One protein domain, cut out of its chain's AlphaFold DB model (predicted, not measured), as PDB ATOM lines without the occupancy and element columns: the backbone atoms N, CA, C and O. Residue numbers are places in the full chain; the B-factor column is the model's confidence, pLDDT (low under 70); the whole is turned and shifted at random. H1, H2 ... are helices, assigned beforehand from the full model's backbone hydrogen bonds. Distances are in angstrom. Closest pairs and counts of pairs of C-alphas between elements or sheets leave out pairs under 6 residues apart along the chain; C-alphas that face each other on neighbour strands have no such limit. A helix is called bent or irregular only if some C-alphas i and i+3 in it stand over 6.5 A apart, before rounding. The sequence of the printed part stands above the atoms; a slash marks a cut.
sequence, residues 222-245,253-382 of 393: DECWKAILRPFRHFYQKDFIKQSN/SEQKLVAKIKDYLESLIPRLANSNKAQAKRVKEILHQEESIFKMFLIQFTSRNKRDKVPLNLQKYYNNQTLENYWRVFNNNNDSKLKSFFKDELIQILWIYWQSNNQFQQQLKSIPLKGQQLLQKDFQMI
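Overview. This is residues 222 to 245 and 253 to 382 of the 393 residues of an uncharacterized protein of Stylonychia lemnae (UniProt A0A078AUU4). A long first helix, H1, runs along one side of a body of mostly crossed helices, meeting H9 and H10 near its first residues and H4 toward its end. H8 and H4 lie nearest the middle of the body; the helical hairpin H2 and H3 and the tiny H5 gather toward one end of the longest axis, H9 and H10 toward the other, and H6 and H7 join H4 to the last residue of H10. The printed part has 154 residues with ten named helices, H1 to H10 in order, and no named strand; the class is all helix. It is compact, with a radius of gyration of the C-alphas of 15.8 A, and its rounded outline spans 46 by 41 by 30 A.

Arrangement. H1, residues 222 to 242, is the hub, touching five helices. With residues 224 to 225 alone it touches H10, residues 369 to 382; their closest C-alphas, those of Cys 224 and Gly 371, are 6.0 A apart, and the tilt of 72 degrees is only just about perpendicular. With residues 227 to 228 alone H1 touches H9, residues 358 to 366, at a shallow tilt of 22 degrees, opposite ways, closest at C-alphas 228 and 363, 6.9 A. H1 and H8, residues 345 to 355, only just touch, with 3 pairs of C-alphas within 8 A, the closest those of Phe 232 and Trp 354 at 6.8 A; they are about perpendicular at 89 degrees. Residues 233 to 237 of H1 touch H4, residues 290 to 301, at a steep tilt of 63 degrees, opposite ways, with C-alphas 237 and 300 closest at 6.2 A. Phe 240 of H1 alone only just touches H2, residues 254 to 272, with 3 pairs of C-alphas within 8 A; C-alphas 240 and 264 are closest at 6.8 A. H2 and H3, residues 277 to 288, form a helical hairpin at a shallow tilt of 7 degrees, closest at C-alphas 265 and 287, 5.8 A. H2 also touches H4, about perpendicular at 81 degrees, with C-alphas 261 and 293 at 6.0 A, and touches H5, residues 312 to 315, with C-alphas 254 and 313 at 6.5 A. H6, residues 320 to 326, touches H4, closest at C-alphas 298 and 326, 6.2 A. H6 also touches H7, residues 335 to 343, about perpendicular at 84 degrees, with C-alphas 325 and 341 at 5.4 A. Ile 382 alone of H10 touches H7, 5.3 A from C-alpha 339 by its C-alpha. H3 and H10 are apart, for instance. In H3, H6, H7, H8 and H10 every O i to N i+4 pair is within hydrogen-bond range; in H1 15 of 17 are, in H2 13 of 15, in H4 5 of 8, in H9 4 of 5, and H5 is too short for such a pair.

Along the chain. H1 begins with C-alpha 222 at (89.940, 87.422, 131.694) and is 29.3 A long; it is neither bent nor irregular, but only just: C-alphas 228 and 231 are 6.1 A apart. H2 begins with C-alpha 254 at (87.874, 67.332, 105.209), is 27.0 A long and is only just irregular, with C-alphas 267 and 270 6.7 A apart. H3 measures 16.4 A, H4 18.2 A, H8 15.2 A and H10 20.0 A, ending at C-alpha 382, (85.202, 74.549, 138.369). H5, H6, H7 and H9 are shorter.

Size, cuts and confidence. The C-alphas of Gln 255 and Lys 370 are the two farthest apart, 46.1 A. Residues 246 to 252 are not printed, and C-alphas 245 and 253 are 14.8 A apart across this cut. Of the links that are printed whole, H4 to H5 and H6 to H7 are short, and the others are tight. The mean pLDDT of the printed part is 79.4; residues 239 to 245, 253 to 254, 274 to 275, 301 to 309 and 331 to 333 are under 70.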
ATOM      1  N   ASP A 222      89.873  87.895 133.077       79.06
ATOM      2  CA  ASP A 222      89.940  87.422 131.694       79.06
ATOM      3  C   ASP A 222      91.374  87.332 131.166       79.06
ATOM      4  O   ASP A 222      91.707  86.376 130.472       79.06
ATOM      5  N   GLU A 223      92.235  88.287 131.516       81.75
ATOM      6  CA  GLU A 223      93.650  88.262 131.140       81.75
ATOM      7  C   GLU A 223      94.401  87.119 131.838       81.75
ATOM      8  O   GLU A 223      95.201  86.437 131.194       81.75
ATOM      9  N   CYS A 224      94.072  86.821 133.103       84.00
ATOM     10  CA  CYS A 224      94.610  85.653 133.808       84.00
ATOM     11  C   CYS A 224      94.248  84.340 133.097       84.00
ATOM     12  O   CYS A 224      95.123  83.523 132.809       84.00
ATOM     13  N   TRP A 225      92.968  84.141 132.761       84.31
ATOM     14  CA  TRP A 225      92.530  82.939 132.049       84.31
ATOM     15  C   TRP A 225      93.087  82.867 130.627       84.31
ATOM     16  O   TRP A 225      93.535  81.805 130.203       84.31
ATOM     17  N   LYS A 226      93.141  83.979 129.884       82.81
ATOM     18  CA  LYS A 226      93.758  84.018 128.544       82.81
ATOM     19  C   LYS A 226      95.223  83.580 128.578       82.81
ATOM     20  O   LYS A 226      95.643  82.867 127.665       82.81
ATOM     21  N   ALA A 227      95.987  83.979 129.597       81.69
ATOM     22  CA  ALA A 227      97.388  83.586 129.748       81.69
ATOM     23  C   ALA A 227      97.562  82.063 129.895       81.69
ATOM     24  O   ALA A 227      98.516  81.511 129.356       81.69
ATOM     25  N   ILE A 228      96.611  81.385 130.542       84.00
ATOM     26  CA  ILE A 228      96.606  79.928 130.746       84.00
ATOM     27  C   ILE A 228      96.022  79.176 129.541       84.00
ATOM     28  O   ILE A 228      96.527  78.136 129.125       84.00
ATOM     29  N   LEU A 229      94.948  79.697 128.950       82.25
ATOM     30  CA  LEU A 229      94.180  78.982 127.929       82.25
ATOM     31  C   LEU A 229      94.797  79.095 126.531       82.25
ATOM     32  O   LEU A 229      94.643  78.184 125.713       82.25
ATOM     33  N   ARG A 230      95.523  80.185 126.227       81.06
ATOM     34  CA  ARG A 230      96.223  80.324 124.935       81.06
ATOM     35  C   ARG A 230      97.278  79.224 124.745       81.06
ATOM     36  O   ARG A 230      97.253  78.595 123.685       81.06
ATOM     37  N   PRO A 231      98.168  78.943 125.716       80.00
ATOM     38  CA  PRO A 231      99.150  77.879 125.566       80.00
ATOM     39  C   PRO A 231      98.536  76.482 125.619       80.00
ATOM     40  O   PRO A 231      98.983  75.634 124.855       80.00
ATOM     41  N   PHE A 232      97.482  76.257 126.414       82.69
ATOM     42  CA  PHE A 232      96.702  75.010 126.374       82.69
ATOM     43  C   PHE A 232      96.223  74.704 124.949       82.69
ATOM     44  O   PHE A 232      96.507  73.644 124.400       82.69
ATOM     45  N   ARG A 233      95.588  75.673 124.279       80.44
ATOM     46  CA  ARG A 233      95.191  75.528 122.871       80.44
ATOM     47  C   ARG A 233      96.391  75.291 121.953       80.44
ATOM     48  O   ARG A 233      96.336  74.418 121.087       80.44
ATOM     49  N   HIS A 234      97.453  76.085 122.109       80.94
ATOM     50  CA  HIS A 234      98.629  75.998 121.246       80.94
ATOM     51  C   HIS A 234      99.346  74.651 121.372       80.94
ATOM     52  O   HIS A 234      99.875  74.155 120.385       80.94
ATOM     53  N   PHE A 235      99.348  74.052 122.561       81.62
ATOM     54  CA  PHE A 235      99.948  72.750 122.825       81.62
ATOM     55  C   PHE A 235      99.358  71.679 121.900       81.62
ATOM     56  O   PHE A 235     100.075  71.076 121.100       81.62
ATOM     57  N   TYR A 236      98.032  71.552 121.900       78.25
ATOM     58  CA  TYR A 236      97.332  70.606 121.035       78.25
ATOM     59  C   TYR A 236      97.386  70.989 119.555       78.25
ATOM     60  O   TYR A 236      97.493  70.111 118.704       78.25
ATOM     61  N   GLN A 237      97.373  72.289 119.234       76.56
ATOM     62  CA  GLN A 237      97.593  72.768 117.864       76.56
ATOM     63  C   GLN A 237      98.957  72.361 117.328       76.56
ATOM     64  O   GLN A 237      99.055  71.855 116.218       76.56
ATOM     65  N   LYS A 238     100.022  72.603 118.091       70.00
ATOM     66  CA  LYS A 238     101.398  72.363 117.662       70.00
ATOM     67  C   LYS A 238     101.641  70.884 117.438       70.00
ATOM     68  O   LYS A 238     102.275  70.547 116.450       70.00
ATOM     69  N   ASP A 239     101.142  70.013 118.305       65.88
ATOM     70  CA  ASP A 239     101.352  68.574 118.146       65.88
ATOM     71  C   ASP A 239     100.526  67.997 116.992       65.88
ATOM     72  O   ASP A 239     101.044  67.198 116.209       65.88
ATOM     73  N   PHE A 240      99.307  68.498 116.794       66.56
ATOM     74  CA  PHE A 240      98.497  68.198 115.616       66.56
ATOM     75  C   PHE A 240      99.157  68.682 114.308       66.56
ATOM     76  O   PHE A 240      99.234  67.941 113.329       66.56
ATOM     77  N   ILE A 241      99.709  69.904 114.302       61.19
ATOM     78  CA  ILE A 241     100.378  70.525 113.145       61.19
ATOM     79  C   ILE A 241     101.779  69.933 112.893       61.19
ATOM     80  O   ILE A 241     102.242  69.822 111.760       61.19
ATOM     81  N   LYS A 242     102.507  69.504 113.923       56.41
ATOM     82  CA  LYS A 242     103.801  68.829 113.740       56.41
ATOM     83  C   LYS A 242     103.641  67.507 112.998       56.41
ATOM     84  O   LYS A 242     104.456  67.212 112.134       56.41
ATOM     85  N   GLN A 243     102.565  66.765 113.261       50.84
ATOM     86  CA  GLN A 243     102.202  65.586 112.466       50.84
ATOM     87  C   GLN A 243     101.660  65.938 111.066       50.84
ATOM     88  O   GLN A 243     101.498  65.046 110.227       50.84
ATOM     89  N   SER A 244     101.371  67.222 110.805       46.66
ATOM     90  CA  SER A 244     100.928  67.735 109.504       46.66
ATOM     91  C   SER A 244     102.035  68.238 108.599       46.66
ATOM     92  O   SER A 244     101.875  68.213 107.383       46.66
ATOM     93  N   ASN A 245     103.149  68.689 109.170       41.09
ATOM     94  CA  ASN A 245     104.209  69.391 108.448       41.09
ATOM     95  C   ASN A 245     105.228  68.449 107.792       41.09
ATOM     96  O   ASN A 245     106.424  68.727 107.781       41.09
ATOM     97  N   SER A 253      92.096  67.838 102.903       69.31
ATOM     98  CA  SER A 253      90.694  67.546 102.617       69.31
ATOM     99  C   SER A 253      89.967  67.271 103.935       69.31
ATOM    100  O   SER A 253      90.578  66.822 104.909       69.31
ATOM    101  N   GLU A 254      88.661  67.528 103.985       69.19
ATOM    102  CA  GLU A 254      87.874  67.332 105.209       69.19
ATOM    103  C   GLU A 254      88.004  65.905 105.775       69.19
ATOM    104  O   GLU A 254      88.119  65.720 106.983       69.19
ATOM    105  N   GLN A 255      88.082  64.896 104.903       75.00
ATOM    106  CA  GLN A 255      88.307  63.499 105.291       75.00
ATOM    107  C   GLN A 255      89.692  63.278 105.919       75.00
ATOM    108  O   GLN A 255      89.807  62.604 106.943       75.00
ATOM    109  N   LYS A 256      90.745  63.887 105.352       77.38
ATOM    110  CA  LYS A 256      92.106  63.825 105.912       77.38
ATOM    111  C   LYS A 256      92.175  64.487 107.286       77.38
ATOM    112  O   LYS A 256      92.883  63.993 108.156       77.38
ATOM    113  N   LEU A 257      91.425  65.570 107.498       77.25
ATOM    114  CA  LEU A 257      91.330  66.236 108.797       77.25
ATOM    115  C   LEU A 257      90.733  65.310 109.865       77.25
ATOM    116  O   LEU A 257      91.328  65.156 110.928       77.25
ATOM    117  N   VAL A 258      89.588  64.681 109.577       81.88
ATOM    118  CA  VAL A 258      88.928  63.742 110.502       81.88
ATOM    119  C   VAL A 258      89.853  62.576 110.847       81.88
ATOM    120  O   VAL A 258      90.035  62.276 112.026       81.88
ATOM    121  N   ALA A 259      90.488  61.968 109.838       83.50
ATOM    122  CA  ALA A 259      91.437  60.874 110.037       83.50
ATOM    123  C   ALA A 259      92.613  61.293 110.932       83.50
ATOM    124  O   ALA A 259      92.921  60.616 111.901       83.50
ATOM    125  N   LYS A 260      93.201  62.471 110.691       81.12
ATOM    126  CA  LYS A 260      94.316  62.984 111.497       81.12
ATOM    127  C   LYS A 260      93.938  63.284 112.942       81.12
ATOM    128  O   LYS A 260      94.749  63.069 113.837       81.12
ATOM    129  N   ILE A 261      92.729  63.791 113.187       85.25
ATOM    130  CA  ILE A 261      92.239  63.997 114.557       85.25
ATOM    131  C   ILE A 261      92.085  62.647 115.250       85.25
ATOM    132  O   ILE A 261      92.517  62.502 116.391       85.25
ATOM    133  N   LYS A 262      91.516  61.661 114.552       87.50
ATOM    134  CA  LYS A 262      91.386  60.301 115.065       87.50
ATOM    135  C   LYS A 262      92.756  59.703 115.403       87.50
ATOM    136  O   LYS A 262      92.958  59.307 116.544       87.50
ATOM    137  N   ASP A 263      93.713  59.741 114.477       86.00
ATOM    138  CA  ASP A 263      95.088  59.264 114.690       86.00
ATOM    139  C   ASP A 263      95.748  59.945 115.897       86.00
ATOM    140  O   ASP A 263      96.427  59.307 116.704       86.00
ATOM    141  N   TYR A 264      95.531  61.254 116.049       86.31
ATOM    142  CA  TYR A 264      96.050  62.003 117.184       86.31
ATOM    143  C   TYR A 264      95.444  61.526 118.511       86.31
ATOM    144  O   TYR A 264      96.197  61.262 119.449       86.31
ATOM    145  N   LEU A 265      94.117  61.368 118.589       88.25
ATOM    146  CA  LEU A 265      93.432  60.854 119.782       88.25
ATOM    147  C   LEU A 265      93.924  59.444 120.145       88.25
ATOM    148  O   LEU A 265      94.244  59.199 121.306       88.25
ATOM    149  N   GLU A 266      94.094  58.559 119.158       87.31
ATOM    150  CA  GLU A 266      94.679  57.223 119.357       87.31
ATOM    151  C   GLU A 266      96.110  57.307 119.908       87.31
ATOM    152  O   GLU A 266      96.471  56.604 120.852       87.31
ATOM    153  N   SER A 267      96.930  58.222 119.381       85.56
ATOM    154  CA  SER A 267      98.316  58.404 119.833       85.56
ATOM    155  C   SER A 267      98.435  58.911 121.277       85.56
ATOM    156  O   SER A 267      99.468  58.707 121.925       85.56
ATOM    157  N   LEU A 268      97.389  59.563 121.797       84.00
ATOM    158  CA  LEU A 268      97.338  60.035 123.178       84.00
ATOM    159  C   LEU A 268      96.997  58.918 124.168       84.00
ATOM    160  O   LEU A 268      97.429  58.999 125.318       84.00
ATOM    161  N   ILE A 269      96.290  57.866 123.742       84.75
ATOM    162  CA  ILE A 269      95.886  56.745 124.604       84.75
ATOM    163  C   ILE A 269      97.063  56.171 125.402       84.75
ATOM    164  O   ILE A 269      96.960  56.163 126.625       84.75
ATOM    165  N   PRO A 270      98.185  55.724 124.803       82.19
ATOM    166  CA  PRO A 270      99.285  55.146 125.579       82.19
ATOM    167  C   PRO A 270      99.977  56.163 126.497       82.19
ATOM    168  O   PRO A 270     100.599  55.768 127.476       82.19
ATOM    169  N   ARG A 271      99.873  57.468 126.206       80.19
ATOM    170  CA  ARG A 271     100.477  58.541 127.017       80.19
ATOM    171  C   ARG A 271      99.627  58.916 128.229       80.19
ATOM    172  O   ARG A 271     100.152  59.410 129.217       80.19
ATOM    173  N   LEU A 272      98.316  58.729 128.111       79.81
ATOM    174  CA  LEU A 272      97.308  59.056 129.118       79.81
ATOM    175  C   LEU A 272      96.877  57.845 129.946       79.81
ATOM    176  O   LEU A 272      96.417  57.989 131.080       79.81
ATOM    177  N   ALA A 273      96.988  56.651 129.371       74.44
ATOM    178  CA  ALA A 273      96.732  55.395 130.043       74.44
ATOM    179  C   ALA A 273      97.865  55.114 131.036       74.44
ATOM    180  O   ALA A 273      98.838  54.431 130.731       74.44
ATOM    181  N   ASN A 274      97.721  55.655 132.244       66.50
ATOM    182  CA  ASN A 274      98.554  55.287 133.382       66.50
ATOM    183  C   ASN A 274      98.360  53.804 133.749       66.50
ATOM    184  O   ASN A 274      97.421  53.139 133.309       66.50
ATOM    185  N   SER A 275      99.203  53.298 134.649       58.03
ATOM    186  CA  SER A 275      99.158  51.930 135.190       58.03
ATOM    187  C   SER A 275      97.832  51.543 135.878       58.03
ATOM    188  O   SER A 275      97.592  50.363 136.134       58.03
ATOM    189  N   ASN A 276      96.927  52.497 136.135       78.50
ATOM    190  CA  ASN A 276      95.579  52.216 136.623       78.50
ATOM    191  C   ASN A 276      94.658  51.728 135.484       78.50
ATOM    192  O   ASN A 276      94.209  52.509 134.643       78.50
ATOM    193  N   LYS A 277      94.306  50.436 135.514       77.38
ATOM    194  CA  LYS A 277      93.449  49.776 134.510       77.38
ATOM    195  C   LYS A 277      92.083  50.448 134.316       77.38
ATOM    196  O   LYS A 277      91.611  50.523 133.185       77.38
ATOM    197  N   ALA A 278      91.451  50.940 135.384       78.19
ATOM    198  CA  ALA A 278      90.134  51.577 135.296       78.19
ATOM    199  C   ALA A 278      90.219  52.943 134.599       78.19
ATOM    200  O   ALA A 278      89.423  53.243 133.712       78.19
ATOM    201  N   GLN A 279      91.241  53.733 134.938       78.00
ATOM    202  CA  GLN A 279      91.509  55.013 134.286       78.00
ATOM    203  C   GLN A 279      91.894  54.820 132.816       78.00
ATOM    204  O   GLN A 279      91.369  55.512 131.950       78.00
ATOM    205  N   ALA A 280      92.748  53.839 132.517       80.19
ATOM    206  CA  ALA A 280      93.129  53.501 131.149       80.19
ATOM    207  C   ALA A 280      91.917  53.092 130.296       80.19
ATOM    208  O   ALA A 280      91.805  53.516 129.146       80.19
ATOM    209  N   LYS A 281      90.988  52.307 130.860       85.19
ATOM    210  CA  LYS A 281      89.730  51.957 130.189       85.19
ATOM    211  C   LYS A 281      88.892  53.205 129.908       85.19
ATOM    212  O   LYS A 281      88.467  53.395 128.774       85.19
ATOM    213  N   ARG A 282      88.722  54.081 130.902       86.00
ATOM    214  CA  ARG A 282      87.933  55.312 130.757       86.00
ATOM    215  C   ARG A 282      88.516  56.271 129.716       86.00
ATOM    216  O   ARG A 282      87.777  56.810 128.901       86.00
ATOM    217  N   VAL A 283      89.838  56.445 129.711       87.44
ATOM    218  CA  VAL A 283      90.556  57.246 128.707       87.44
ATOM    219  C   VAL A 283      90.307  56.702 127.303       87.44
ATOM    220  O   VAL A 283      89.973  57.474 126.409       87.44
ATOM    221  N   LYS A 284      90.420  55.381 127.110       87.62
ATOM    222  CA  LYS A 284      90.128  54.740 125.819       87.62
ATOM    223  C   LYS A 284      88.683  54.968 125.392       87.62
ATOM    224  O   LYS A 284      88.455  55.443 124.288       87.62
ATOM    225  N   GLU A 285      87.729  54.697 126.283       90.12
ATOM    226  CA  GLU A 285      86.301  54.900 126.018       90.12
ATOM    227  C   GLU A 285      86.008  56.328 125.547       90.12
ATOM    228  O   GLU A 285      85.323  56.500 124.547       90.12
ATOM    229  N   ILE A 286      86.549  57.347 126.221       90.19
ATOM    230  CA  ILE A 286      86.311  58.753 125.864       90.19
ATOM    231  C   ILE A 286      86.997  59.121 124.546       90.19
ATOM    232  O   ILE A 286      86.377  59.740 123.682       90.19
ATOM    233  N   LEU A 287      88.265  58.750 124.358       88.81
ATOM    234  CA  LEU A 287      89.015  59.121 123.153       88.81
ATOM    235  C   LEU A 287      88.502  58.409 121.891       88.81
ATOM    236  O   LEU A 287      88.641  58.958 120.800       88.81
ATOM    237  N   HIS A 288      87.868  57.240 122.033       88.19
ATOM    238  CA  HIS A 288      87.234  56.503 120.934       88.19
ATOM    239  C   HIS A 288      85.832  56.995 120.564       88.19
ATOM    240  O   HIS A 288      85.325  56.613 119.510       88.19
ATOM    241  N   GLN A 289      85.197  57.845 121.377       89.75
ATOM    242  CA  GLN A 289      83.905  58.432 121.015       89.75
ATOM    243  C   GLN A 289      84.035  59.283 119.754       89.75
ATOM    244  O   GLN A 289      84.905  60.148 119.654       89.75
ATOM    245  N   GLU A 290      83.113  59.112 118.808       84.94
ATOM    246  CA  GLU A 290      83.138  59.912 117.582       84.94
ATOM    247  C   GLU A 290      82.948  61.416 117.862       84.94
ATOM    248  O   GLU A 290      83.560  62.257 117.202       84.94
ATOM    249  N   GLU A 291      82.182  61.770 118.902       87.94
ATOM    250  CA  GLU A 291      82.006  63.162 119.346       87.94
ATOM    251  C   GLU A 291      83.335  63.811 119.786       87.94
ATOM    252  O   GLU A 291      83.523  65.022 119.635       87.94
ATOM    253  N   SER A 292      84.301  63.021 120.269       90.31
ATOM    254  CA  SER A 292      85.622  63.517 120.673       90.31
ATOM    255  C   SER A 292      86.404  64.102 119.499       90.31
ATOM    256  O   SER A 292      87.171  65.046 119.691       90.31
ATOM    257  N   ILE A 293      86.156  63.637 118.270       87.12
ATOM    258  CA  ILE A 293      86.740  64.221 117.055       87.12
ATOM    259  C   ILE A 293      86.276  65.671 116.901       87.12
ATOM    260  O   ILE A 293      87.082  66.579 116.671       87.12
ATOM    261  N   PHE A 294      84.973  65.904 117.056       86.75
ATOM    262  CA  PHE A 294      84.392  67.233 116.929       86.75
ATOM    263  C   PHE A 294      84.852  68.161 118.049       86.75
ATOM    264  O   PHE A 294      85.300  69.274 117.778       86.75
ATOM    265  N   LYS A 295      84.840  67.693 119.298       88.62
ATOM    266  CA  LYS A 295      85.350  68.454 120.447       88.62
ATOM    267  C   LYS A 295      86.821  68.825 120.267       88.62
ATOM    268  O   LYS A 295      87.187  69.988 120.440       88.62
ATOM    269  N   MET A 296      87.649  67.879 119.824       86.88
ATOM    270  CA  MET A 296      89.064  68.121 119.555       86.88
ATOM    271  C   MET A 296      89.267  69.167 118.456       86.88
ATOM    272  O   MET A 296      90.097  70.063 118.618       86.88
ATOM    273  N   PHE A 297      88.473  69.109 117.381       82.75
ATOM    274  CA  PHE A 297      88.429  70.157 116.362       82.75
ATOM    275  C   PHE A 297      88.057  71.514 116.976       82.75
ATOM    276  O   PHE A 297      88.767  72.497 116.771       82.75
ATOM    277  N   LEU A 298      86.993  71.583 117.780       83.19
ATOM    278  CA  LEU A 298      86.524  72.833 118.380       83.19
ATOM    279  C   LEU A 298      87.558  73.472 119.315       83.19
ATOM    280  O   LEU A 298      87.727  74.691 119.256       83.19
ATOM    281  N   ILE A 299      88.320  72.687 120.091       83.56
ATOM    282  CA  ILE A 299      89.436  73.187 120.925       83.56
ATOM    283  C   ILE A 299      90.411  74.027 120.088       83.56
ATOM    284  O   ILE A 299      90.838  75.103 120.520       83.56
ATOM    285  N   GLN A 300      90.693  73.604 118.850       74.06
ATOM    286  CA  GLN A 300      91.583  74.316 117.927       74.06
ATOM    287  C   GLN A 300      91.037  75.688 117.509       74.06
ATOM    288  O   GLN A 300      91.825  76.563 117.135       74.06
ATOM    289  N   PHE A 301      89.724  75.916 117.580       69.00
ATOM    290  CA  PHE A 301      89.044  77.108 117.054       69.00
ATOM    291  C   PHE A 301      88.283  77.931 118.099       69.00
ATOM    292  O   PHE A 301      87.708  78.958 117.753       69.00
ATOM    293  N   THR A 302      88.391  77.572 119.375       63.06
ATOM    294  CA  THR A 302      87.883  78.279 120.571       63.06
ATOM    295  C   THR A 302      88.033  79.813 120.578       63.06
ATOM    296  O   THR A 302      87.222  80.497 121.204       63.06
ATOM    297  N   SER A 303      89.028  80.385 119.880       57.75
ATOM    298  CA  SER A 303      89.252  81.843 119.797       57.75
ATOM    299  C   SER A 303      88.663  82.537 118.558       57.75
ATOM    300  O   SER A 303      88.801  83.753 118.431       57.75
ATOM    301  N   ARG A 304      88.127  81.803 117.574       59.09
ATOM    302  CA  ARG A 304      87.667  82.366 116.292       59.09
ATOM    303  C   ARG A 304      86.155  82.281 116.192       59.09
ATOM    304  O   ARG A 304      85.554  81.282 116.553       59.09
ATOM    305  N   ASN A 305      85.551  83.331 115.645       51.59
ATOM    306  CA  ASN A 305      84.110  83.422 115.476       51.59
ATOM    307  C   ASN A 305      83.664  83.019 114.060       51.59
ATOM    308  O   ASN A 305      83.232  83.875 113.298       51.59
ATOM    309  N   LYS A 306      83.843  81.752 113.680       57.50
ATOM    310  CA  LYS A 306      83.422  81.218 112.368       57.50
ATOM    311  C   LYS A 306      82.700  79.855 112.434       57.50
ATOM    312  O   LYS A 306      83.298  78.824 112.136       57.50
ATOM    313  N   ARG A 307      81.463  79.846 112.956       64.38
ATOM    314  CA  ARG A 307      80.613  78.640 113.136       64.38
ATOM    315  C   ARG A 307      80.264  78.017 111.779       64.38
ATOM    316  O   ARG A 307      80.191  76.804 111.646       64.38
ATOM    317  N   ASP A 308      80.162  78.875 110.775       64.56
ATOM    318  CA  ASP A 308      80.018  78.616 109.343       64.56
ATOM    319  C   ASP A 308      81.185  77.834 108.720       64.56
ATOM    320  O   ASP A 308      81.062  77.327 107.611       64.56
ATOM    321  N   LYS A 309      82.324  77.711 109.416       67.12
ATOM    322  CA  LYS A 309      83.516  77.018 108.903       67.12
ATOM    323  C   LYS A 309      83.726  75.625 109.478       67.12
ATOM    324  O   LYS A 309      84.821  75.083 109.333       67.12
ATOM    325  N   VAL A 310      82.719  75.054 110.141       74.81
ATOM    326  CA  VAL A 310      82.754  73.640 110.526       74.81
ATOM    327  C   VAL A 310      82.637  72.787 109.251       74.81
ATOM    328  O   VAL A 310      81.619  72.896 108.563       74.81
ATOM    329  N   PRO A 311      83.644  71.947 108.935       75.56
ATOM    330  CA  PRO A 311      83.619  71.038 107.787       75.56
ATOM    331  C   PRO A 311      82.347  70.191 107.740       75.56
ATOM    332  O   PRO A 311      81.912  69.705 108.788       75.56
ATOM    333  N   LEU A 312      81.793  69.951 106.550       76.75
ATOM    334  CA  LEU A 312      80.534  69.208 106.371       76.75
ATOM    335  C   LEU A 312      80.595  67.823 107.029       76.75
ATOM    336  O   LEU A 312      79.684  67.415 107.743       76.75
ATOM    337  N   ASN A 313      81.727  67.133 106.896       75.75
ATOM    338  CA  ASN A 313      81.932  65.815 107.504       75.75
ATOM    339  C   ASN A 313      81.996  65.817 109.042       75.75
ATOM    340  O   ASN A 313      81.877  64.757 109.655       75.75
ATOM    341  N   LEU A 314      82.196  66.979 109.671       78.62
ATOM    342  CA  LEU A 314      82.096  67.157 111.121       78.62
ATOM    343  C   LEU A 314      80.701  67.623 111.548       78.62
ATOM    344  O   LEU A 314      80.369  67.512 112.725       78.62
ATOM    345  N   GLN A 315      79.864  68.085 110.613       77.44
ATOM    346  CA  GLN A 315      78.496  68.497 110.921       77.44
ATOM    347  C   GLN A 315      77.612  67.324 111.369       77.44
ATOM    348  O   GLN A 315      76.657  67.521 112.106       77.44
ATOM    349  N   LYS A 316      77.956  66.077 111.029       78.44
ATOM    350  CA  LYS A 316      77.267  64.902 111.596       78.44
ATOM    351  C   LYS A 316      77.453  64.753 113.113       78.44
ATOM    352  O   LYS A 316      76.644  64.110 113.766       78.44
ATOM    353  N   TYR A 317      78.498  65.362 113.673       76.75
ATOM    354  CA  TYR A 317      78.773  65.401 115.116       76.75
ATOM    355  C   TYR A 317      78.273  66.684 115.778       76.75
ATOM    356  O   TYR A 317      78.593  66.981 116.929       76.75
ATOM    357  N   TYR A 318      77.530  67.487 115.026       70.62
ATOM    358  CA  TYR A 318      77.142  68.822 115.411       70.62
ATOM    359  C   TYR A 318      76.002  68.782 116.419       70.62
ATOM    360  O   TYR A 318      74.834  68.628 116.077       70.62
ATOM    361  N   ASN A 319      76.352  68.980 117.680       75.88
ATOM    362  CA  ASN A 319      75.402  69.258 118.741       75.88
ATOM    363  C   ASN A 319      75.509  70.748 119.101       75.88
ATOM    364  O   ASN A 319      76.577  71.208 119.511       75.88
ATOM    365  N   ASN A 320      74.412  71.505 118.942       76.19
ATOM    366  CA  ASN A 320      74.350  72.940 119.266       76.19
ATOM    367  C   ASN A 320      74.868  73.231 120.682       76.19
ATOM    368  O   ASN A 320      75.615  74.188 120.876       76.19
ATOM    369  N   GLN A 321      74.549  72.362 121.642       78.00
ATOM    370  CA  GLN A 321      75.009  72.482 123.020       78.00
ATOM    371  C   GLN A 321      76.531  72.293 123.130       78.00
ATOM    372  O   GLN A 321      77.212  73.082 123.785       78.00
ATOM    373  N   THR A 322      77.095  71.296 122.440       79.06
ATOM    374  CA  THR A 322      78.550  71.058 122.389       79.06
ATOM    375  C   THR A 322      79.279  72.246 121.768       79.06
ATOM    376  O   THR A 322      80.311  72.677 122.276       79.06
ATOM    377  N   LEU A 323      78.727  72.856 120.718       78.38
ATOM    378  CA  LEU A 323      79.301  74.083 120.170       78.38
ATOM    379  C   LEU A 323      79.276  75.213 121.171       78.38
ATOM    380  O   LEU A 323      80.312  75.819 121.387       78.38
ATOM    381  N   GLU A 324      78.141  75.499 121.797       77.69
ATOM    382  CA  GLU A 324      78.046  76.582 122.775       77.69
ATOM    383  C   GLU A 324      79.041  76.425 123.931       77.69
ATOM    384  O   GLU A 324      79.625  77.422 124.370       77.69
ATOM    385  N   ASN A 325      79.300  75.179 124.343       78.81
ATOM    386  CA  ASN A 325      80.250  74.823 125.397       78.81
ATOM    387  C   ASN A 325      81.720  75.041 125.018       78.81
ATOM    388  O   ASN A 325      82.546  75.204 125.909       78.81
ATOM    389  N   TYR A 326      82.061  75.052 123.728       80.56
ATOM    390  CA  TYR A 326      83.437  75.222 123.231       80.56
ATOM    391  C   TYR A 326      83.629  76.554 122.486       80.56
ATOM    392  O   TYR A 326      84.747  77.043 122.293       80.56
ATOM    393  N   TRP A 327      82.532  77.190 122.089       74.50
ATOM    394  CA  TRP A 327      82.509  78.400 121.292       74.50
ATOM    395  C   TRP A 327      82.734  79.647 122.127       74.50
ATOM    396  O   TRP A 327      81.962  79.965 123.042       74.50
ATOM    397  N   ARG A 328      83.751  80.431 121.742       72.50
ATOM    398  CA  ARG A 328      84.103  81.693 122.407       72.50
ATOM    399  C   ARG A 328      84.305  81.523 123.919       72.50
ATOM    400  O   ARG A 328      84.146  82.493 124.654       72.50
ATOM    401  N   VAL A 329      84.663  80.326 124.389       76.00
ATOM    402  CA  VAL A 329      84.960  80.072 125.812       76.00
ATOM    403  C   VAL A 329      86.067  81.006 126.295       76.00
ATOM    404  O   VAL A 329      86.041  81.480 127.425       76.00
ATOM    405  N   PHE A 330      87.007  81.340 125.408       71.81
ATOM    406  CA  PHE A 330      88.153  82.197 125.720       71.81
ATOM    407  C   PHE A 330      87.872  83.692 125.525       71.81
ATOM    408  O   PHE A 330      88.752  84.521 125.768       71.81
ATOM    409  N   ASN A 331      86.656  84.054 125.103       68.69
ATOM    410  CA  ASN A 331      86.241  85.443 124.961       68.69
ATOM    411  C   ASN A 331      85.420  85.859 126.184       68.69
ATOM    412  O   ASN A 331      84.530  85.138 126.628       68.69
ATOM    413  N   ASN A 332      85.680  87.066 126.682       63.19
ATOM    414  CA  ASN A 332      84.875  87.754 127.697       63.19
ATOM    415  C   ASN A 332      84.706  87.023 129.042       63.19
ATOM    416  O   ASN A 332      83.856  87.428 129.826       63.19
ATOM    417  N   ASN A 333      85.513  85.991 129.322       63.50
ATOM    418  CA  ASN A 333      85.614  85.336 130.629       63.50
ATOM    419  C   ASN A 333      84.253  85.015 131.261       63.50
ATOM    420  O   ASN A 333      83.935  85.429 132.375       63.50
ATOM    421  N   ASN A 334      83.431  84.312 130.487       73.69
ATOM    422  CA  ASN A 334      82.130  83.859 130.937       73.69
ATOM    423  C   ASN A 334      82.323  82.628 131.833       73.69
ATOM    424  O   ASN A 334      82.587  81.533 131.336       73.69
ATOM    425  N   ASP A 335      82.185  82.819 133.145       77.38
ATOM    426  CA  ASP A 335      82.374  81.770 134.155       77.38
ATOM    427  C   ASP A 335      81.481  80.545 133.910       77.38
ATOM    428  O   ASP A 335      81.915  79.415 134.123       77.38
ATOM    429  N   SER A 336      80.259  80.746 133.401       81.75
ATOM    430  CA  SER A 336      79.365  79.645 133.024       81.75
ATOM    431  C   SER A 336      79.951  78.829 131.870       81.75
ATOM    432  O   SER A 336      80.014  77.604 131.947       81.75
ATOM    433  N   LYS A 337      80.484  79.495 130.838       81.38
ATOM    434  CA  LYS A 337      81.131  78.819 129.703       81.38
ATOM    435  C   LYS A 337      82.427  78.121 130.088       81.38
ATOM    436  O   LYS A 337      82.645  77.002 129.643       81.38
ATOM    437  N   LEU A 338      83.266  78.747 130.915       83.19
ATOM    438  CA  LEU A 338      84.477  78.109 131.443       83.19
ATOM    439  C   LEU A 338      84.117  76.859 132.247       83.19
ATOM    440  O   LEU A 338      84.708  75.802 132.041       83.19
ATOM    441  N   LYS A 339      83.094  76.950 133.103       85.44
ATOM    442  CA  LYS A 339      82.598  75.808 133.871       85.44
ATOM    443  C   LYS A 339      82.068  74.698 132.966       85.44
ATOM    444  O   LYS A 339      82.394  73.544 133.204       85.44
ATOM    445  N   SER A 340      81.281  75.016 131.940       86.56
ATOM    446  CA  SER A 340      80.787  74.017 130.983       86.56
ATOM    447  C   SER A 340      81.917  73.370 130.185       86.56
ATOM    448  O   SER A 340      81.933  72.153 130.043       86.56
ATOM    449  N   PHE A 341      82.892  74.159 129.729       88.38
ATOM    450  CA  PHE A 341      84.059  73.667 129.000       88.38
ATOM    451  C   PHE A 341      84.870  72.666 129.832       88.38
ATOM    452  O   PHE A 341      85.158  71.568 129.374       88.38
ATOM    453  N   PHE A 342      85.178  73.003 131.084       88.06
ATOM    454  CA  PHE A 342      85.954  72.142 131.983       88.06
ATOM    455  C   PHE A 342      85.147  71.027 132.664       88.06
ATOM    456  O   PHE A 342      85.725  70.187 133.353       88.06
ATOM    457  N   LYS A 343      83.824  70.991 132.484       88.19
ATOM    458  CA  LYS A 343      82.987  69.842 132.858       88.19
ATOM    459  C   LYS A 343      83.030  68.717 131.828       88.19
ATOM    460  O   LYS A 343      82.610  67.611 132.148       88.19
ATOM    461  N   ASP A 344      83.491  68.993 130.612       90.06
ATOM    462  CA  ASP A 344      83.623  67.971 129.584       90.06
ATOM    463  C   ASP A 344      84.768  67.008 129.929       90.06
ATOM    464  O   ASP A 344      85.885  67.422 130.243       90.06
ATOM    465  N   GLU A 345      84.486  65.708 129.878       88.56
ATOM    466  CA  GLU A 345      85.434  64.673 130.290       88.56
ATOM    467  C   GLU A 345      86.680  64.614 129.398       88.56
ATOM    468  O   GLU A 345      87.782  64.385 129.901       88.56
ATOM    469  N   LEU A 346      86.539  64.871 128.090       90.69
ATOM    470  CA  LEU A 346      87.682  64.962 127.184       90.69
ATOM    471  C   LEU A 346      88.574  66.129 127.607       90.69
ATOM    472  O   LEU A 346      89.790  65.970 127.704       90.69
ATOM    473  N   ILE A 347      87.977  67.286 127.909       90.25
ATOM    474  CA  ILE A 347      88.725  68.456 128.380       90.25
ATOM    475  C   ILE A 347      89.440  68.161 129.687       90.25
ATOM    476  O   ILE A 347      90.606  68.519 129.802       90.25
ATOM    477  N   GLN A 348      88.805  67.491 130.646       88.00
ATOM    478  CA  GLN A 348      89.450  67.135 131.914       88.00
ATOM    479  C   GLN A 348      90.653  66.207 131.710       88.00
ATOM    480  O   GLN A 348      91.715  66.441 132.287       88.00
ATOM    481  N   ILE A 349      90.522  65.193 130.850       86.75
ATOM    482  CA  ILE A 349      91.619  64.272 130.523       86.75
ATOM    483  C   ILE A 349      92.777  65.013 129.849       86.75
ATOM    484  O   ILE A 349      93.932  64.871 130.258       86.75
ATOM    485  N   LEU A 350      92.475  65.819 128.829       87.75
ATOM    486  CA  LEU A 350      93.482  66.613 128.129       87.75
ATOM    487  C   LEU A 350      94.130  67.614 129.090       87.75
ATOM    488  O   LEU A 350      95.346  67.735 129.140       87.75
ATOM    489  N   TRP A 351      93.342  68.273 129.928       87.06
ATOM    490  CA  TRP A 351      93.845  69.201 130.924       87.06
ATOM    491  C   TRP A 351      94.892  68.556 131.832       87.06
ATOM    492  O   TRP A 351      95.990  69.092 131.930       87.06
ATOM    493  N   ILE A 352      94.621  67.378 132.401       82.56
ATOM    494  CA  ILE A 352      95.593  66.641 133.229       82.56
ATOM    495  C   ILE A 352      96.899  66.388 132.462       82.56
ATOM    496  O   ILE A 352      97.986  66.599 133.002       82.56
ATOM    497  N   TYR A 353      96.806  65.985 131.191       82.94
ATOM    498  CA  TYR A 353      97.980  65.784 130.336       82.94
ATOM    499  C   TYR A 353      98.780  67.062 130.108       82.94
ATOM    500  O   TYR A 353     100.005  67.049 130.093       82.94
ATOM    501  N   TRP A 354      98.093  68.180 129.909       84.62
ATOM    502  CA  TRP A 354      98.757  69.457 129.723       84.62
ATOM    503  C   TRP A 354      99.401  69.956 131.022       84.62
ATOM    504  O   TRP A 354     100.522  70.463 130.993       84.62
ATOM    505  N   GLN A 355      98.738  69.762 132.168       82.56
ATOM    506  CA  GLN A 355      99.252  70.166 133.477       82.56
ATOM    507  C   GLN A 355     100.524  69.414 133.885       82.56
ATOM    508  O   GLN A 355     101.350  69.978 134.603       82.56
ATOM    509  N   SER A 356     100.699  68.169 133.433       77.31
ATOM    510  CA  SER A 356     101.916  67.394 133.699       77.31
ATOM    511  C   SER A 356     103.137  67.890 132.911       77.31
ATOM    512  O   SER A 356     104.256  67.446 133.165       77.31
ATOM    513  N   ASN A 357     102.961  68.839 131.985       76.88
ATOM    514  CA  ASN A 357     104.058  69.475 131.268       76.88
ATOM    515  C   ASN A 357     104.667  70.639 132.074       76.88
ATOM    516  O   ASN A 357     103.966  71.549 132.522       76.88
ATOM    517  N   ASN A 358     106.000  70.681 132.163       71.31
ATOM    518  CA  ASN A 358     106.762  71.718 132.874       71.31
ATOM    519  C   ASN A 358     106.425  73.163 132.451       71.31
ATOM    520  O   ASN A 358     106.555  74.088 133.256       71.31
ATOM    521  N   GLN A 359     105.966  73.378 131.213       78.50
ATOM    522  CA  GLN A 359     105.602  74.713 130.719       78.50
ATOM    523  C   GLN A 359     104.422  75.339 131.469       78.50
ATOM    524  O   GLN A 359     104.358  76.561 131.602       78.50
ATOM    525  N   PHE A 360     103.501  74.528 131.983       83.19
ATOM    526  CA  PHE A 360     102.307  75.036 132.647       83.19
ATOM    527  C   PHE A 360     102.623  75.692 134.000       83.19
ATOM    528  O   PHE A 360     102.163  76.797 134.284       83.19
ATOM    529  N   GLN A 361     103.487  75.066 134.803       81.75
ATOM    530  CA  GLN A 361     103.944  75.620 136.084       81.75
ATOM    531  C   GLN A 361     104.688  76.950 135.896       81.75
ATOM    532  O   GLN A 361     104.500  77.890 136.665       81.75
ATOM    533  N   GLN A 362     105.509  77.054 134.846       82.94
ATOM    534  CA  GLN A 362     106.212  78.295 134.509       82.94
ATOM    535  C   GLN A 362     105.239  79.422 134.132       82.94
ATOM    536  O   GLN A 362     105.434  80.563 134.542       82.94
ATOM    537  N   GLN A 363     104.168  79.102 133.402       82.75
ATOM    538  CA  GLN A 363     103.132  80.071 133.035       82.75
ATOM    539  C   GLN A 363     102.307  80.533 134.231       82.75
ATOM    540  O   GLN A 363     101.991  81.711 134.335       82.75
ATOM    541  N   LEU A 364     101.982  79.639 135.164       84.88
ATOM    542  CA  LEU A 364     101.299  80.040 136.393       84.88
ATOM    543  C   LEU A 364     102.156  80.974 137.248       84.88
ATOM    544  O   LEU A 364     101.647  81.975 137.750       84.88
ATOM    545  N   LYS A 365     103.460  80.691 137.356       85.12
ATOM    546  CA  LYS A 365     104.418  81.531 138.091       85.12
ATOM    547  C   LYS A 365     104.579  82.932 137.488       85.12
ATOM    548  O   LYS A 365     104.869  83.860 138.235       85.12
ATOM    549  N   SER A 366     104.397  83.100 136.175       85.50
ATOM    550  CA  SER A 366     104.530  84.410 135.519       85.50
ATOM    551  C   SER A 366     103.311  85.321 135.700       85.50
ATOM    552  O   SER A 366     103.406  86.529 135.478       85.50
ATOM    553  N   ILE A 367     102.170  84.777 136.136       87.81
ATOM    554  CA  ILE A 367     100.980  85.567 136.466       87.81
ATOM    555  C   ILE A 367     101.219  86.290 137.802       87.81
ATOM    556  O   ILE A 367     101.693  85.662 138.748       87.81
ATOM    557  N   PRO A 368     100.864  87.583 137.948       88.00
ATOM    558  CA  PRO A 368     100.997  88.296 139.220       88.00
ATOM    559  C   PRO A 368     100.262  87.595 140.372       88.00
ATOM    560  O   PRO A 368      99.188  87.031 140.162       88.00
ATOM    561  N   LEU A 369     100.766  87.709 141.605       86.44
ATOM    562  CA  LEU A 369     100.224  87.007 142.783       86.44
ATOM    563  C   LEU A 369      98.705  87.193 142.968       86.44
ATOM    564  O   LEU A 369      97.979  86.220 143.156       86.44
ATOM    565  N   LYS A 370      98.201  88.430 142.836       86.19
ATOM    566  CA  LYS A 370      96.753  88.719 142.887       86.19
ATOM    567  C   LYS A 370      95.971  87.954 141.807       86.19
ATOM    568  O   LYS A 370      94.856  87.509 142.048       86.19
ATOM    569  N   GLY A 371      96.552  87.788 140.619       86.44
ATOM    570  CA  GLY A 371      95.973  87.005 139.526       86.44
ATOM    571  C   GLY A 371      95.979  85.503 139.798       86.44
ATOM    572  O   GLY A 371      94.984  84.840 139.517       86.44
ATOM    573  N   GLN A 372      97.049  84.976 140.401       88.75
ATOM    574  CA  GLN A 372      97.116  83.573 140.824       88.75
ATOM    575  C   GLN A 372      96.036  83.252 141.868       88.75
ATOM    576  O   GLN A 372      95.334  82.259 141.725       88.75
ATOM    577  N   GLN A 373      95.832  84.127 142.859       88.50
ATOM    578  CA  GLN A 373      94.777  83.971 143.872       88.50
ATOM    579  C   GLN A 373      93.368  83.950 143.253       88.50
ATOM    580  O   GLN A 373      92.529  83.134 143.642       88.50
ATOM    581  N   LEU A 374      93.109  84.818 142.265       86.44
ATOM    582  CA  LEU A 374      91.841  84.821 141.526       86.44
ATOM    583  C   LEU A 374      91.615  83.494 140.791       86.44
ATOM    584  O   LEU A 374      90.539  82.908 140.895       86.44
ATOM    585  N   LEU A 375      92.638  83.003 140.093       87.38
ATOM    586  CA  LEU A 375      92.565  81.738 139.367       87.38
ATOM    587  C   LEU A 375      92.411  80.543 140.305       87.38
ATOM    588  O   LEU A 375      91.640  79.640 140.008       87.38
ATOM    589  N   GLN A 376      93.088  80.539 141.452       88.94
ATOM    590  CA  GLN A 376      92.975  79.460 142.428       88.94
ATOM    591  C   GLN A 376      91.532  79.289 142.913       88.94
ATOM    592  O   GLN A 376      91.041  78.162 143.004       88.94
ATOM    593  N   LYS A 377      90.824  80.400 143.143       86.00
ATOM    594  CA  LYS A 377      89.394  80.377 143.465       86.00
ATOM    595  C   LYS A 377      88.562  79.805 142.314       86.00
ATOM    596  O   LYS A 377      87.674  78.991 142.550       86.00
ATOM    597  N   ASP A 378      88.846  80.189 141.071       86.31
ATOM    598  CA  ASP A 378      88.109  79.659 139.919       86.31
ATOM    599  C   ASP A 378      88.344  78.166 139.698       86.31
ATOM    600  O   ASP A 378      87.401  77.438 139.399       86.31
ATOM    601  N   PHE A 379      89.578  77.698 139.883       87.81
ATOM    602  CA  PHE A 379      89.917  76.282 139.790       87.81
ATOM    603  C   PHE A 379      89.063  75.474 140.767       87.81
ATOM    604  O   PHE A 379      88.407  74.521 140.356       87.81
ATOM    605  N   GLN A 380      88.960  75.926 142.021       85.25
ATOM    606  CA  GLN A 380      88.077  75.309 143.013       85.25
ATOM    607  C   GLN A 380      86.607  75.317 142.571       85.25
ATOM    608  O   GLN A 380      85.943  74.286 142.640       85.25
ATOM    609  N   MET A 381      86.094  76.448 142.071       85.50
ATOM    610  CA  MET A 381      84.697  76.552 141.616       85.50
ATOM    611  C   MET A 381      84.363  75.634 140.433       85.50
ATOM    612  O   MET A 381      83.211  75.216 140.272       85.50
ATOM    613  N   ILE A 382      85.347  75.366 139.577       84.06
ATOM    614  CA  ILE A 382      85.202  74.549 138.369       84.06
ATOM    615  C   ILE A 382      85.550  73.072 138.650       84.06
ATOM    616  O   ILE A 382      85.241  72.206 137.838       84.06
TER     617      ILE A 382